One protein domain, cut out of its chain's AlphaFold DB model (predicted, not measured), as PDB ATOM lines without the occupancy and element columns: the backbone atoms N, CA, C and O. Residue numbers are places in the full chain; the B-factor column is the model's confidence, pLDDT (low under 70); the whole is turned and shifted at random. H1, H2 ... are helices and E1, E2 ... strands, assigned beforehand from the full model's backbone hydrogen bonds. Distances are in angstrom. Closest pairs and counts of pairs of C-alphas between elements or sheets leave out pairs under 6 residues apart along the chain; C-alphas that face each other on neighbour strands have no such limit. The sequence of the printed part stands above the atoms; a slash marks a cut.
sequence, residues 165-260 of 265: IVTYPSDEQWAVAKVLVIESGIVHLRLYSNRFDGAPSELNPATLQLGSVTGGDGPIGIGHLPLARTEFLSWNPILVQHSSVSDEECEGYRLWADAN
ATOM      1  N   ILE A 165     135.007 120.455 238.320       98.00
ATOM      2  CA  ILE A 165     135.235 121.663 239.105       98.00
ATOM      3  C   ILE A 165     133.949 122.472 239.067       98.00
ATOM      4  O   ILE A 165     133.456 122.827 237.992       98.00
ATOM      5  N   VAL A 166     133.425 122.772 240.247       97.25
ATOM      6  CA  VAL A 166     132.165 123.481 240.441       97.25
ATOM      7  C   VAL A 166     132.387 124.771 241.210       97.25
ATOM      8  O   VAL A 166     133.322 124.885 242.007       97.25
ATOM      9  N   THR A 167     131.495 125.731 241.008       97.25
ATOM     10  CA  THR A 167     131.375 126.918 241.851       97.25
ATOM     11  C   THR A 167     130.031 126.928 242.564       97.25
ATOM     12  O   THR A 167     129.057 126.382 242.052       97.25
ATOM     13  N   TYR A 168     129.984 127.506 243.759       95.06
ATOM     14  CA  TYR A 168     128.775 127.579 244.573       95.06
ATOM     15  C   TYR A 168     128.769 128.861 245.424       95.06
ATOM     16  O   TYR A 168     129.848 129.367 245.763       95.06
ATOM     17  N   PRO A 169     127.591 129.409 245.774       93.62
ATOM     18  CA  PRO A 169     127.492 130.555 246.675       93.62
ATOM     19  C   PRO A 169     128.014 130.223 248.082       93.62
ATOM     20  O   PRO A 169     127.652 129.201 248.660       93.62
ATOM     21  N   SER A 170     128.835 131.104 248.649       93.81
ATOM     22  CA  SER A 170     129.393 131.005 250.003       93.81
ATOM     23  C   SER A 170     129.473 132.406 250.609       93.81
ATOM     24  O   SER A 170     130.357 133.188 250.258       93.81
ATOM     25  N   ASP A 171     128.573 132.711 251.543       91.50
ATOM     26  CA  ASP A 171     128.385 134.056 252.102       91.50
ATOM     27  C   ASP A 171     128.108 135.098 250.996       91.50
ATOM     28  O   ASP A 171     127.207 134.904 250.180       91.50
ATOM     29  N   GLU A 172     128.868 136.193 250.950       91.00
ATOM     30  CA  GLU A 172     128.761 137.248 249.929       91.00
ATOM     31  C   GLU A 172     129.611 136.966 248.675       91.00
ATOM     32  O   GLU A 172     129.698 137.806 247.779       91.00
ATOM     33  N   GLN A 173     130.264 135.803 248.598       95.19
ATOM     34  CA  GLN A 173     131.184 135.446 247.518       95.19
ATOM     35  C   GLN A 173     130.857 134.074 246.917       95.19
ATOM     36  O   GLN A 173     130.003 133.326 247.388       95.19
ATOM     37  N   TRP A 174     131.564 133.723 245.850       96.69
ATOM     38  CA  TRP A 174     131.503 132.417 245.209       96.69
ATOM     39  C   TRP A 174     132.738 131.601 245.569       96.69
ATOM     40  O   TRP A 174     133.869 132.075 245.443       96.69
ATOM     41  N   ALA A 175     132.519 130.373 246.025       97.50
ATOM     42  CA  ALA A 175     133.561 129.406 246.339       97.50
ATOM     43  C   ALA A 175     133.728 128.394 245.197       97.50
ATOM     44  O   ALA A 175     132.937 128.350 244.252       97.50
ATOM     45  N   VAL A 176     134.794 127.594 245.272       97.94
ATOM     46  CA  VAL A 176     135.119 126.566 244.277       97.94
ATOM     47  C   VAL A 176     135.381 125.244 244.979       97.94
ATOM     48  O   VAL A 176     136.127 125.187 245.961       97.94
ATOM     49  N   ALA A 177     134.807 124.179 244.435       98.19
ATOM     50  CA  ALA A 177     135.078 122.810 244.838       98.19
ATOM     51  C   ALA A 177     135.452 121.956 243.625       98.19
ATOM     52  O   ALA A 177     135.066 122.249 242.495       98.19
ATOM     53  N   LYS A 178     136.188 120.875 243.862       98.31
ATOM     54  CA  LYS A 178     136.433 119.823 242.874       98.31
ATOM     55  C   LYS A 178     135.910 118.499 243.397       98.31
ATOM     56  O   LYS A 178     136.196 118.127 244.534       98.31
ATOM     57  N   VAL A 179     135.170 117.786 242.560       98.19
ATOM     58  CA  VAL A 179     134.708 116.429 242.838       98.19
ATOM     59  C   VAL A 179     135.891 115.481 242.694       98.19
ATOM     60  O   VAL A 179     136.496 115.388 241.629       98.19
ATOM     61  N   LEU A 180     136.243 114.783 243.765       98.19
ATOM     62  CA  LEU A 180     137.351 113.831 243.789       98.19
ATOM     63  C   LEU A 180     136.872 112.421 243.459       98.19
ATOM     64  O   LEU A 180     137.430 111.762 242.587       98.19
ATOM     65  N   VAL A 181     135.828 111.973 244.153       97.19
ATOM     66  CA  VAL A 181     135.248 110.630 244.048       97.19
ATOM     67  C   VAL A 181     133.746 110.736 244.286       97.19
ATOM     68  O   VAL A 181     133.292 111.582 245.059       97.19
ATOM     69  N   ILE A 182     132.975 109.875 243.625       95.25
ATOM     70  CA  ILE A 182     131.539 109.728 243.857       95.25
ATOM     71  C   ILE A 182     131.261 108.283 244.219       95.25
ATOM     72  O   ILE A 182     131.635 107.368 243.486       95.25
ATOM     73  N   GLU A 183     130.566 108.108 245.333       92.88
ATOM     74  CA  GLU A 183     130.086 106.823 245.819       92.88
ATOM     75  C   GLU A 183     128.563 106.880 245.994       92.88
ATOM     76  O   GLU A 183     127.927 107.919 245.786       92.88
ATOM     77  N   SER A 184     127.947 105.753 246.354       86.19
ATOM     78  CA  SER A 184     126.495 105.668 246.532       86.19
ATOM     79  C   SER A 184     126.007 106.635 247.619       86.19
ATOM     80  O   SER A 184     126.055 106.324 248.805       86.19
ATOM     81  N   GLY A 185     125.511 107.801 247.199       82.12
ATOM     82  CA  GLY A 185     124.972 108.839 248.082       82.12
ATOM     83  C   GLY A 185     126.009 109.787 248.693       82.12
ATOM     84  O   GLY A 185     125.611 110.665 249.455       82.12
ATOM     85  N   ILE A 186     127.296 109.664 248.349       93.69
ATOM     86  CA  ILE A 186     128.386 110.478 248.912       93.69
ATOM     87  C   ILE A 186     129.168 111.145 247.780       93.69
ATOM     88  O   ILE A 186     129.505 110.513 246.777       93.69
ATOM     89  N   VAL A 187     129.476 112.426 247.957       96.50
ATOM     90  CA  VAL A 187     130.351 113.201 247.081       96.50
ATOM     91  C   VAL A 187     131.583 113.603 247.883       96.50
ATOM     92  O   VAL A 187     131.487 114.326 248.873       96.50
ATOM     93  N   HIS A 188     132.755 113.129 247.464       98.00
ATOM     94  CA  HIS A 188     134.019 113.529 248.071       98.00
ATOM     95  C   HIS A 188     134.549 114.760 247.354       98.00
ATOM     96  O   HIS A 188     134.821 114.718 246.154       98.00
ATOM     97  N   LEU A 189     134.706 115.849 248.094       98.31
ATOM     98  CA  LEU A 189     135.066 117.152 247.554       98.31
ATOM     99  C   LEU A 189     136.448 117.587 248.031       98.31
ATOM    100  O   LEU A 189     136.860 117.298 249.153       98.31
ATOM    101  N   ARG A 190     137.135 118.358 247.195       98.19
ATOM    102  CA  ARG A 190     138.221 119.255 247.592       98.19
ATOM    103  C   ARG A 190     137.689 120.678 247.546       98.19
ATOM    104  O   ARG A 190     137.232 121.105 246.490       98.19
ATOM    105  N   LEU A 191     137.743 121.405 248.658       97.62
ATOM    106  CA  LEU A 191     137.304 122.801 248.725       97.62
ATOM    107  C   LEU A 191     138.511 123.726 248.627       97.62
ATOM    108  O   LEU A 191     139.470 123.570 249.380       97.62
ATOM    109  N   TYR A 192     138.462 124.712 247.738       97.50
ATOM    110  CA  TYR A 192     139.542 125.683 247.590       97.50
ATOM    111  C   TYR A 192     139.269 126.956 248.405       97.50
ATOM    112  O   TYR A 192     138.124 127.344 248.655       97.50
ATOM    113  N   SER A 193     140.338 127.637 248.816       96.12
ATOM    114  CA  SER A 193     140.277 128.912 249.539       96.12
ATOM    115  C   SER A 193     139.918 130.092 248.635       96.12
ATOM    116  O   SER A 193     139.603 131.170 249.131       96.12
ATOM    117  N   ASN A 194     139.982 129.920 247.311       96.38
ATOM    118  CA  ASN A 194     139.651 130.966 246.349       96.38
ATOM    119  C   ASN A 194     138.205 131.451 246.544       96.38
ATOM    120  O   ASN A 194     137.291 130.651 246.770       96.38
ATOM    121  N   ARG A 195     138.015 132.767 246.443       96.50
ATOM    122  CA  ARG A 195     136.713 133.431 246.483       96.50
ATOM    123  C   ARG A 195     136.604 134.420 245.332       96.50
ATOM    124  O   ARG A 195     137.607 135.020 244.946       96.50
ATOM    125  N   PHE A 196     135.401 134.554 244.790       96.31
ATOM    126  CA  PHE A 196     135.111 135.384 243.624       96.31
ATOM    127  C   PHE A 196     133.867 136.237 243.882       96.31
ATOM    128  O   PHE A 196     132.936 135.781 244.540       96.31
ATOM    129  N   ASP A 197     133.821 137.448 243.326       96.75
ATOM    130  CA  ASP A 197     132.666 138.353 243.482       96.75
ATOM    131  C   ASP A 197     131.440 137.904 242.658       96.75
ATOM    132  O   ASP A 197     130.334 138.408 242.831       96.75
ATOM    133  N   GLY A 198     131.622 136.934 241.758       93.50
ATOM    134  CA  GLY A 198     130.578 136.329 240.934       93.50
ATOM    135  C   GLY A 198     130.966 134.915 240.503       93.50
ATOM    136  O   GLY A 198     132.133 134.535 240.617       93.50
ATOM    137  N   ALA A 199     130.002 134.149 239.989       93.75
ATOM    138  CA  ALA A 199     130.233 132.790 239.502       93.75
ATOM    139  C   ALA A 199     131.222 132.798 238.317       93.75
ATOM    140  O   ALA A 199     130.891 133.348 237.260       93.75
ATOM    141  N   PRO A 200     132.429 132.216 238.446       94.75
ATOM    142  CA  PRO A 200     133.370 132.145 237.337       94.75
ATOM    143  C   PRO A 200     132.855 131.192 236.252       94.75
ATOM    144  O   PRO A 200     132.440 130.074 236.546       94.75
ATOM    145  N   SER A 201     132.936 131.607 234.985       90.25
ATOM    146  CA  SER A 201     132.619 130.741 233.839       90.25
ATOM    147  C   SER A 201     133.801 129.880 233.377       90.25
ATOM    148  O   SER A 201     133.608 128.950 232.605       90.25
ATOM    149  N   GLU A 202     135.022 130.196 233.818       94.75
ATOM    150  CA  GLU A 202     136.252 129.452 233.528       94.75
ATOM    151  C   GLU A 202     137.254 129.638 234.679       94.75
ATOM    152  O   GLU A 202     137.302 130.699 235.310       94.75
ATOM    153  N   LEU A 203     138.067 128.616 234.955       96.06
ATOM    154  CA  LEU A 203     139.116 128.637 235.970       96.06
ATOM    155  C   LEU A 203     140.417 128.032 235.429       96.06
ATOM    156  O   LEU A 203     140.426 127.070 234.666       96.06
ATOM    157  N   ASN A 204     141.553 128.545 235.899       96.25
ATOM    158  CA  ASN A 204     142.833 127.863 235.727       96.25
ATOM    159  C   ASN A 204     143.082 126.967 236.954       96.25
ATOM    160  O   ASN A 204     143.360 127.503 238.026       96.25
ATOM    161  N   PRO A 205     143.043 125.624 236.842       94.75
ATOM    162  CA  PRO A 205     143.212 124.750 238.004       94.75
ATOM    163  C   PRO A 205     144.547 124.950 238.736       94.75
ATOM    164  O   PRO A 205     144.618 124.738 239.942       94.75
ATOM    165  N   ALA A 206     145.592 125.408 238.037       94.44
ATOM    166  CA  ALA A 206     146.906 125.659 238.628       94.44
ATOM    167  C   ALA A 206     146.943 126.875 239.574       94.44
ATOM    168  O   ALA A 206     147.917 127.046 240.303       94.44
ATOM    169  N   THR A 207     145.915 127.732 239.566       95.44
ATOM    170  CA  THR A 207     145.813 128.888 240.473       95.44
ATOM    171  C   THR A 207     144.921 128.622 241.685       95.44
ATOM    172  O   THR A 207     144.820 129.482 242.566       95.44
ATOM    173  N   LEU A 208     144.277 127.451 241.750       95.94
ATOM    174  CA  LEU A 208     143.427 127.065 242.869       95.94
ATOM    175  C   LEU A 208     144.282 126.639 244.070       95.94
ATOM    176  O   LEU A 208     145.232 125.869 243.941       95.94
ATOM    177  N   GLN A 209     143.947 127.149 245.252       95.19
ATOM    178  CA  GLN A 209     144.734 126.981 246.475       95.19
ATOM    179  C   GLN A 209     143.873 126.390 247.591       95.19
ATOM    180  O   GLN A 209     142.673 126.632 247.651       95.19
ATOM    181  N   LEU A 210     144.482 125.626 248.501       92.75
ATOM    182  CA  LEU A 210     143.826 125.198 249.745       92.75
ATOM    183  C   LEU A 210     143.956 126.241 250.871       92.75
ATOM    184  O   LEU A 210     143.446 126.033 251.963       92.75
ATOM    185  N   GLY A 211     144.646 127.356 250.636       85.50
ATOM    186  CA  GLY A 211     144.994 128.309 251.688       85.50
ATOM    187  C   GLY A 211     146.058 127.762 252.649       85.50
ATOM    188  O   GLY A 211     146.647 126.704 252.426       85.50
ATOM    189  N   SER A 212     146.341 128.519 253.709       77.06
ATOM    190  CA  SER A 212     147.301 128.146 254.752       77.06
ATOM    191  C   SER A 212     146.592 128.040 256.094       77.06
ATOM    192  O   SER A 212     145.920 128.977 256.513       77.06
ATOM    193  N   VAL A 213     146.787 126.921 256.796       69.50
ATOM    194  CA  VAL A 213     146.240 126.703 258.147       69.50
ATOM    195  C   VAL A 213     146.968 127.562 259.194       69.50
ATOM    196  O   VAL A 213     146.458 127.781 260.287       69.50
ATOM    197  N   THR A 214     148.170 128.061 258.887       68.81
ATOM    198  CA  THR A 214     149.106 128.566 259.903       68.81
ATOM    199  C   THR A 214     149.367 130.074 259.874       68.81
ATOM    200  O   THR A 214     150.308 130.499 260.542       68.81
ATOM    201  N   GLY A 215     148.625 130.916 259.136       55.00
ATOM    202  CA  GLY A 215     149.040 132.331 259.107       55.00
ATOM    203  C   GLY A 215     148.255 133.388 258.333       55.00
ATOM    204  O   GLY A 215     148.895 134.295 257.807       55.00
ATOM    205  N   GLY A 216     146.924 133.356 258.279       62.66
ATOM    206  CA  GLY A 216     146.166 134.529 257.821       62.66
ATOM    207  C   GLY A 216     144.669 134.429 258.095       62.66
ATOM    208  O   GLY A 216     144.137 133.325 258.127       62.66
ATOM    209  N   ASP A 217     143.999 135.576 258.231       74.31
ATOM    210  CA  ASP A 217     142.537 135.712 258.418       74.31
ATOM    211  C   ASP A 217     141.724 135.344 257.150       74.31
ATOM    212  O   ASP A 217     140.609 135.820 256.942       74.31
ATOM    213  N   GLY A 218     142.299 134.547 256.246       78.44
ATOM    214  CA  GLY A 218     141.706 134.197 254.958       78.44
ATOM    215  C   GLY A 218     140.891 132.899 254.997       78.44
ATOM    216  O   GLY A 218     141.042 132.096 255.920       78.44
ATOM    217  N   PRO A 219     140.059 132.643 253.969       83.88
ATOM    218  CA  PRO A 219     139.331 131.388 253.843       83.88
ATOM    219  C   PRO A 219     140.281 130.186 253.824       83.88
ATOM    220  O   PRO A 219     141.315 130.199 253.153       83.88
ATOM    221  N   ILE A 220     139.903 129.124 254.530       88.50
ATOM    222  CA  ILE A 220     140.644 127.863 254.559       88.50
ATOM    223  C   ILE A 220     140.003 126.906 253.551       88.50
ATOM    224  O   ILE A 220     138.785 126.729 253.530       88.50
ATOM    225  N   GLY A 221     140.821 126.306 252.693       91.00
ATOM    226  CA  GLY A 221     140.427 125.196 251.835       91.00
ATOM    227  C   GLY A 221     140.550 123.856 252.561       91.00
ATOM    228  O   GLY A 221     141.306 123.701 253.518       91.00
ATOM    229  N   ILE A 222     139.807 122.863 252.083       93.62
ATOM    230  CA  ILE A 222     139.756 121.517 252.652       93.62
ATOM    231  C   ILE A 222     140.244 120.533 251.593       93.62
ATOM    232  O   ILE A 222     139.672 120.440 250.508       93.62
ATOM    233  N   GLY A 223     141.306 119.790 251.909       94.94
ATOM    234  CA  GLY A 223     141.899 118.823 250.980       94.94
ATOM    235  C   GLY A 223     140.963 117.666 250.619       94.94
ATOM    236  O   GLY A 223     141.029 117.170 249.498       94.94
ATOM    237  N   HIS A 224     140.089 117.275 251.550       97.38
ATOM    238  CA  HIS A 224     139.101 116.213 251.387       97.38
ATOM    239  C   HIS A 224     137.917 116.417 252.340       97.38
ATOM    240  O   HIS A 224     138.108 116.554 253.548       97.38
ATOM    241  N   LEU A 225     136.703 116.444 251.790       97.69
ATOM    242  CA  LEU A 225     135.443 116.570 252.515       97.69
ATOM    243  C   LEU A 225     134.439 115.524 251.990       97.69
ATOM    244  O   LEU A 225     133.978 115.656 250.855       97.69
ATOM    245  N   PRO A 226     134.092 114.485 252.771       97.69
ATOM    246  CA  PRO A 226     133.025 113.546 252.431       97.69
ATOM    247  C   PRO A 226     131.654 114.154 252.756       97.69
ATOM    248  O   PRO A 226     131.313 114.322 253.925       97.69
ATOM    249  N   LEU A 227     130.855 114.467 251.739       96.94
ATOM    250  CA  LEU A 227     129.560 115.126 251.910       96.94
ATOM    251  C   LEU A 227     128.422 114.248 251.391       96.94
ATOM    252  O   LEU A 227     128.555 113.609 250.344       96.94
ATOM    253  N   ALA A 228     127.290 114.222 252.091       91.69
ATOM    254  CA  ALA A 228     126.080 113.604 251.573       91.69
ATOM    255  C   ALA A 228     125.671 114.279 250.259       91.69
ATOM    256  O   ALA A 228     125.730 115.501 250.119       91.69
ATOM    257  N   ARG A 229     125.234 113.490 249.274       86.81
ATOM    258  CA  ARG A 229     124.862 114.017 247.954       86.81
ATOM    259  C   ARG A 229     123.732 115.044 248.037       86.81
ATOM    260  O   ARG A 229     123.750 116.005 247.280       86.81
ATOM    261  N   THR A 230     122.766 114.849 248.931       81.81
ATOM    262  CA  THR A 230     121.671 115.803 249.164       81.81
ATOM    263  C   THR A 230     122.194 117.154 249.638       81.81
ATOM    264  O   THR A 230     121.779 118.177 249.105       81.81
ATOM    265  N   GLU A 231     123.159 117.150 250.557       88.38
ATOM    266  CA  GLU A 231     123.785 118.371 251.062       88.38
ATOM    267  C   GLU A 231     124.677 119.034 250.005       88.38
ATOM    268  O   GLU A 231     124.595 120.235 249.791       88.38
ATOM    269  N   PHE A 232     125.447 118.266 249.227       93.12
ATOM    270  CA  PHE A 232     126.190 118.831 248.092       93.12
ATOM    271  C   PHE A 232     125.278 119.552 247.088       93.12
ATOM    272  O   PHE A 232     125.623 120.613 246.577       93.12
ATOM    273  N   LEU A 233     124.108 118.981 246.797       85.69
ATOM    274  CA  LEU A 233     123.137 119.598 245.895       85.69
ATOM    275  C   LEU A 233     122.477 120.838 246.517       85.69
ATOM    276  O   LEU A 233     122.150 121.761 245.775       85.69
ATOM    277  N   SER A 234     122.330 120.898 247.847       82.00
ATOM    278  CA  SER A 234     121.779 122.062 248.564       82.00
ATOM    279  C   SER A 234     122.657 123.314 248.413       82.00
ATOM    280  O   SER A 234     122.169 124.444 248.505       82.00
ATOM    281  N   TRP A 235     123.944 123.125 248.095       91.31
ATOM    282  CA  TRP A 235     124.879 124.211 247.794       91.31
ATOM    283  C   TRP A 235     124.602 124.889 246.446       91.31
ATOM    284  O   TRP A 235     125.218 125.911 246.154       91.31
ATOM    285  N   ASN A 236     123.691 124.354 245.624       84.56
ATOM    286  CA  ASN A 236     123.431 124.800 244.251       84.56
ATOM    287  C   ASN A 236     124.715 124.888 243.394       84.56
ATOM    288  O   ASN A 236     125.027 125.956 242.854       84.56
ATOM    289  N   PRO A 237     125.491 123.792 243.278       93.12
ATOM    290  CA  PRO A 237     126.744 123.794 242.535       93.12
ATOM    291  C   PRO A 237     126.510 124.000 241.034       93.12
ATOM    292  O   PRO A 237     125.635 123.385 240.427       93.12
ATOM    293  N   ILE A 238     127.354 124.826 240.419       90.00
ATOM    294  CA  ILE A 238     127.383 125.087 238.979       90.00
ATOM    295  C   ILE A 238     128.680 124.507 238.418       90.00
ATOM    296  O   ILE A 238     129.765 124.880 238.870       90.00
ATOM    297  N   LEU A 239     128.595 123.611 237.427       94.06
ATOM    298  CA  LEU A 239     129.785 123.115 236.734       94.06
ATOM    299  C   LEU A 239     130.497 124.258 236.007       94.06
ATOM    300  O   LEU A 239     129.910 124.922 235.156       94.06
ATOM    301  N   VAL A 240     131.787 124.413 236.293       95.25
ATOM    302  CA  VAL A 240     132.673 125.337 235.582       95.25
ATOM    303  C   VAL A 240     133.407 124.593 234.471       95.25
ATOM    304  O   VAL A 240     133.337 124.968 233.305       95.25
ATOM    305  N   GLN A 241     134.105 123.508 234.815       96.44
ATOM    306  CA  GLN A 241     134.884 122.717 233.859       96.44
ATOM    307  C   GLN A 241     135.225 121.331 234.407       96.44
ATOM    308  O   GLN A 241     135.013 121.040 235.580       96.44
ATOM    309  N   HIS A 242     135.820 120.490 233.566       97.25
ATOM    310  CA  HIS A 242     136.337 119.182 233.956       97.25
ATOM    311  C   HIS A 242     137.872 119.156 233.914       97.25
ATOM    312  O   HIS A 242     138.486 119.751 233.028       97.25
ATOM    313  N   SER A 243     138.494 118.441 234.851       97.00
ATOM    314  CA  SER A 243     139.944 118.218 234.918       97.00
ATOM    315  C   SER A 243     140.251 116.813 235.436       97.00
ATOM    316  O   SER A 243     139.410 116.208 236.088       97.00
ATOM    317  N   SER A 244     141.447 116.274 235.193       96.94
ATOM    318  CA  SER A 244     141.836 115.006 235.823       96.94
ATOM    319  C   SER A 244     141.983 115.162 237.341       96.94
ATOM    320  O   SER A 244     142.368 116.225 237.830       96.94
ATOM    321  N   VAL A 245     141.698 114.095 238.090       97.81
ATOM    322  CA  VAL A 245     142.016 113.995 239.523       97.81
ATOM    323  C   VAL A 245     143.365 113.298 239.667       97.81
ATOM    324  O   VAL A 245     143.573 112.245 239.062       97.81
ATOM    325  N   SER A 246     144.296 113.888 240.414       97.38
ATOM    326  CA  SER A 246     145.600 113.275 240.676       97.38
ATOM    327  C   SER A 246     145.544 112.289 241.846       97.38
ATOM    328  O   SER A 246     144.663 112.350 242.705       97.38
ATOM    329  N   ASP A 247     146.531 111.396 241.923       97.38
ATOM    330  CA  ASP A 247     146.649 110.472 243.054       97.38
ATOM    331  C   ASP A 247     146.844 111.184 244.394       97.38
ATOM    332  O   ASP A 247     146.355 110.693 245.410       97.38
ATOM    333  N   GLU A 248     147.534 112.325 244.394       96.81
ATOM    334  CA  GLU A 248     147.748 113.166 245.577       96.81
ATOM    335  C   GLU A 248     146.434 113.809 246.043       96.81
ATOM    336  O   GLU A 248     146.138 113.840 247.234       96.81
ATOM    337  N   GLU A 249     145.584 114.257 245.112       97.06
ATOM    338  CA  GLU A 249     144.262 114.792 245.451       97.06
ATOM    339  C   GLU A 249     143.362 113.736 246.115       97.06
ATOM    340  O   GLU A 249     142.550 114.079 246.973       97.06
ATOM    341  N   CYS A 250     143.539 112.458 245.770       97.81
ATOM    342  CA  CYS A 250     142.789 111.337 246.337       97.81
ATOM    343  C   CYS A 250     143.382 110.754 247.631       97.81
ATOM    344  O   CYS A 250     142.794 109.823 248.183       97.81
ATOM    345  N   GLU A 251     144.514 111.252 248.143       97.44
ATOM    346  CA  GLU A 251     145.138 110.712 249.362       97.44
ATOM    347  C   GLU A 251     144.189 110.777 250.570       97.44
ATOM    348  O   GLU A 251     143.983 109.770 251.248       97.44
ATOM    349  N   GLY A 252     143.529 111.923 250.784       96.81
ATOM    350  CA  GLY A 252     142.571 112.097 251.881       96.81
ATOM    351  C   GLY A 252     141.379 111.138 251.798       96.81
ATOM    352  O   GLY A 252     140.975 110.567 252.808       96.81
ATOM    353  N   TYR A 253     140.880 110.879 250.585       97.19
ATOM    354  CA  TYR A 253     139.824 109.890 250.361       97.19
ATOM    355  C   TYR A 253     140.272 108.473 250.728       97.19
ATOM    356  O   TYR A 253     139.532 107.771 251.412       97.19
ATOM    357  N   ARG A 254     141.484 108.059 250.337       98.19
ATOM    358  CA  ARG A 254     142.001 106.721 250.675       98.19
ATOM    359  C   ARG A 254     142.134 106.538 252.186       98.19
ATOM    360  O   ARG A 254     141.663 105.539 252.714       98.19
ATOM    361  N   LEU A 255     142.689 107.534 252.881       97.06
ATOM    362  CA  LEU A 255     142.800 107.511 254.345       97.06
ATOM    363  C   LEU A 255     141.426 107.436 255.025       97.06
ATOM    364  O   LEU A 255     141.253 106.706 255.999       97.06
ATOM    365  N   TRP A 256     140.446 108.177 254.507       97.06
ATOM    366  CA  TRP A 256     139.068 108.122 254.986       97.06
ATOM    367  C   TRP A 256     138.433 106.741 254.767       97.06
ATOM    368  O   TRP A 256     137.819 106.209 255.692       97.06
ATOM    369  N   ALA A 257     138.612 106.150 253.583       96.50
ATOM    370  CA  ALA A 257     138.063 104.841 253.239       96.50
ATOM    371  C   ALA A 257     138.675 103.732 254.110       96.50
ATOM    372  O   ALA A 257     137.941 102.936 254.694       96.50
ATOM    373  N   ASP A 258     140.000 103.737 254.286       97.31
ATOM    374  CA  ASP A 258     140.721 102.781 255.139       97.31
ATOM    375  C   ASP A 258     140.264 102.852 256.607       97.31
ATOM    376  O   ASP A 258     140.231 101.842 257.316       97.31
ATOM    377  N   ALA A 259     139.886 104.046 257.070       96.75
ATOM    378  CA  ALA A 259     139.423 104.289 258.432       96.75
ATOM    379  C   ALA A 259     137.910 104.076 258.638       96.75
ATOM    380  O   ALA A 259     137.450 104.200 259.774       96.75
ATOM    381  N   ASN A 260     137.135 103.759 257.590       94.25
ATOM    382  CA  ASN A 260     135.663 103.790 257.604       94.25
ATOM    383  C   ASN A 260     135.116 105.128 258.139       94.25
ATOM    384  O   ASN A 260     134.324 105.163 259.085       94.25
TER     385      ASN A 260
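Overview. This is residues 165 to 260 of the 265 residues of an uncharacterized protein of Gordonia alkanivorans (UniProt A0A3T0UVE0). One strongly twisted sheet of five strands curls round the short helix H1 on one of its faces, while a second helix, H2, packs on the opposite face, over the edge strand E4 and its neighbour E3. A long loop, residues 192 to 221, joins E3 to E4. The printed part has 96 residues, with strands and helices in the order E1 E2 E3 E4 H1 E5 H2; the sheet's order is E4 - E3 - E2 - E1 - E5, all antiparallel, and the class is mixed, helices and strands. The whole is compact, with a radius of gyration of the C-alphas of 13.2 A and spans of 37 by 31 by 24 A.

Along the chain. Strand E1, residues 165 to 170, begins at C-alpha 165 at (135.235, 121.663, 239.105) and is 15.5 A long. E2, residues 173 to 183, is the longest strand, 28.7 A, and bends by 66 degrees at residue 180. E3 is residues 186 to 191, 15.2 A; E4 is residues 222 to 228, 15.8 A, beginning at C-alpha 222 at (139.756, 121.517, 252.652). H1 is residues 229 to 234, 8.6 A, and E5 is residues 238 to 242, 11.8 A. H2, residues 251 to 258, is 10.8 A long and ends at C-alpha 258 at (140.721, 102.781, 255.139).

Arrangement. E1, E2, E3 and E4 form a meander, each strand the antiparallel neighbour of the one before, and each successive two make a hairpin. Between E1 and E2, N 166 and O 177 are 2.8 A apart; between E2 and E3, N 180 and O 188 are 2.8 A apart; between E3 and E4, N 189 and O 225 are 2.9 A apart. E5 is the antiparallel neighbour of E1, with N 167 and O 238 at 2.9 A. E4 and E5 are the edge strands, and they are apart. H1 is on the sheet, which curls round it; the closest C-alphas of H1 and E3 are those of Arg 229 and Ile 186, 5.1 A. H2 is on the opposite face at a height over the sheet of 9.6 A, over E4 and, only just, over E3, on which 3 of its 8 C-alphas fall. It runs along the strands, at 17 degrees to E4 on the local plane. The closest C-alphas of H2 and E4 are those of Gly 252 and His 224, 5.4 A. In H1 and H2, every O i to N i+4 pair is within hydrogen-bond range.

Size, cuts and confidence. The two C-alphas farthest apart, those of Asp 197 and Asp 258, are 38.3 A apart. The printed part has no cut. The link from E3 to E4 is long, 30 residues, and its C-alphas lie 5 to 21 A from the mean of all C-alphas. Mean pLDDT of the printed part is 92.6; residues 213 to 216 are under 70.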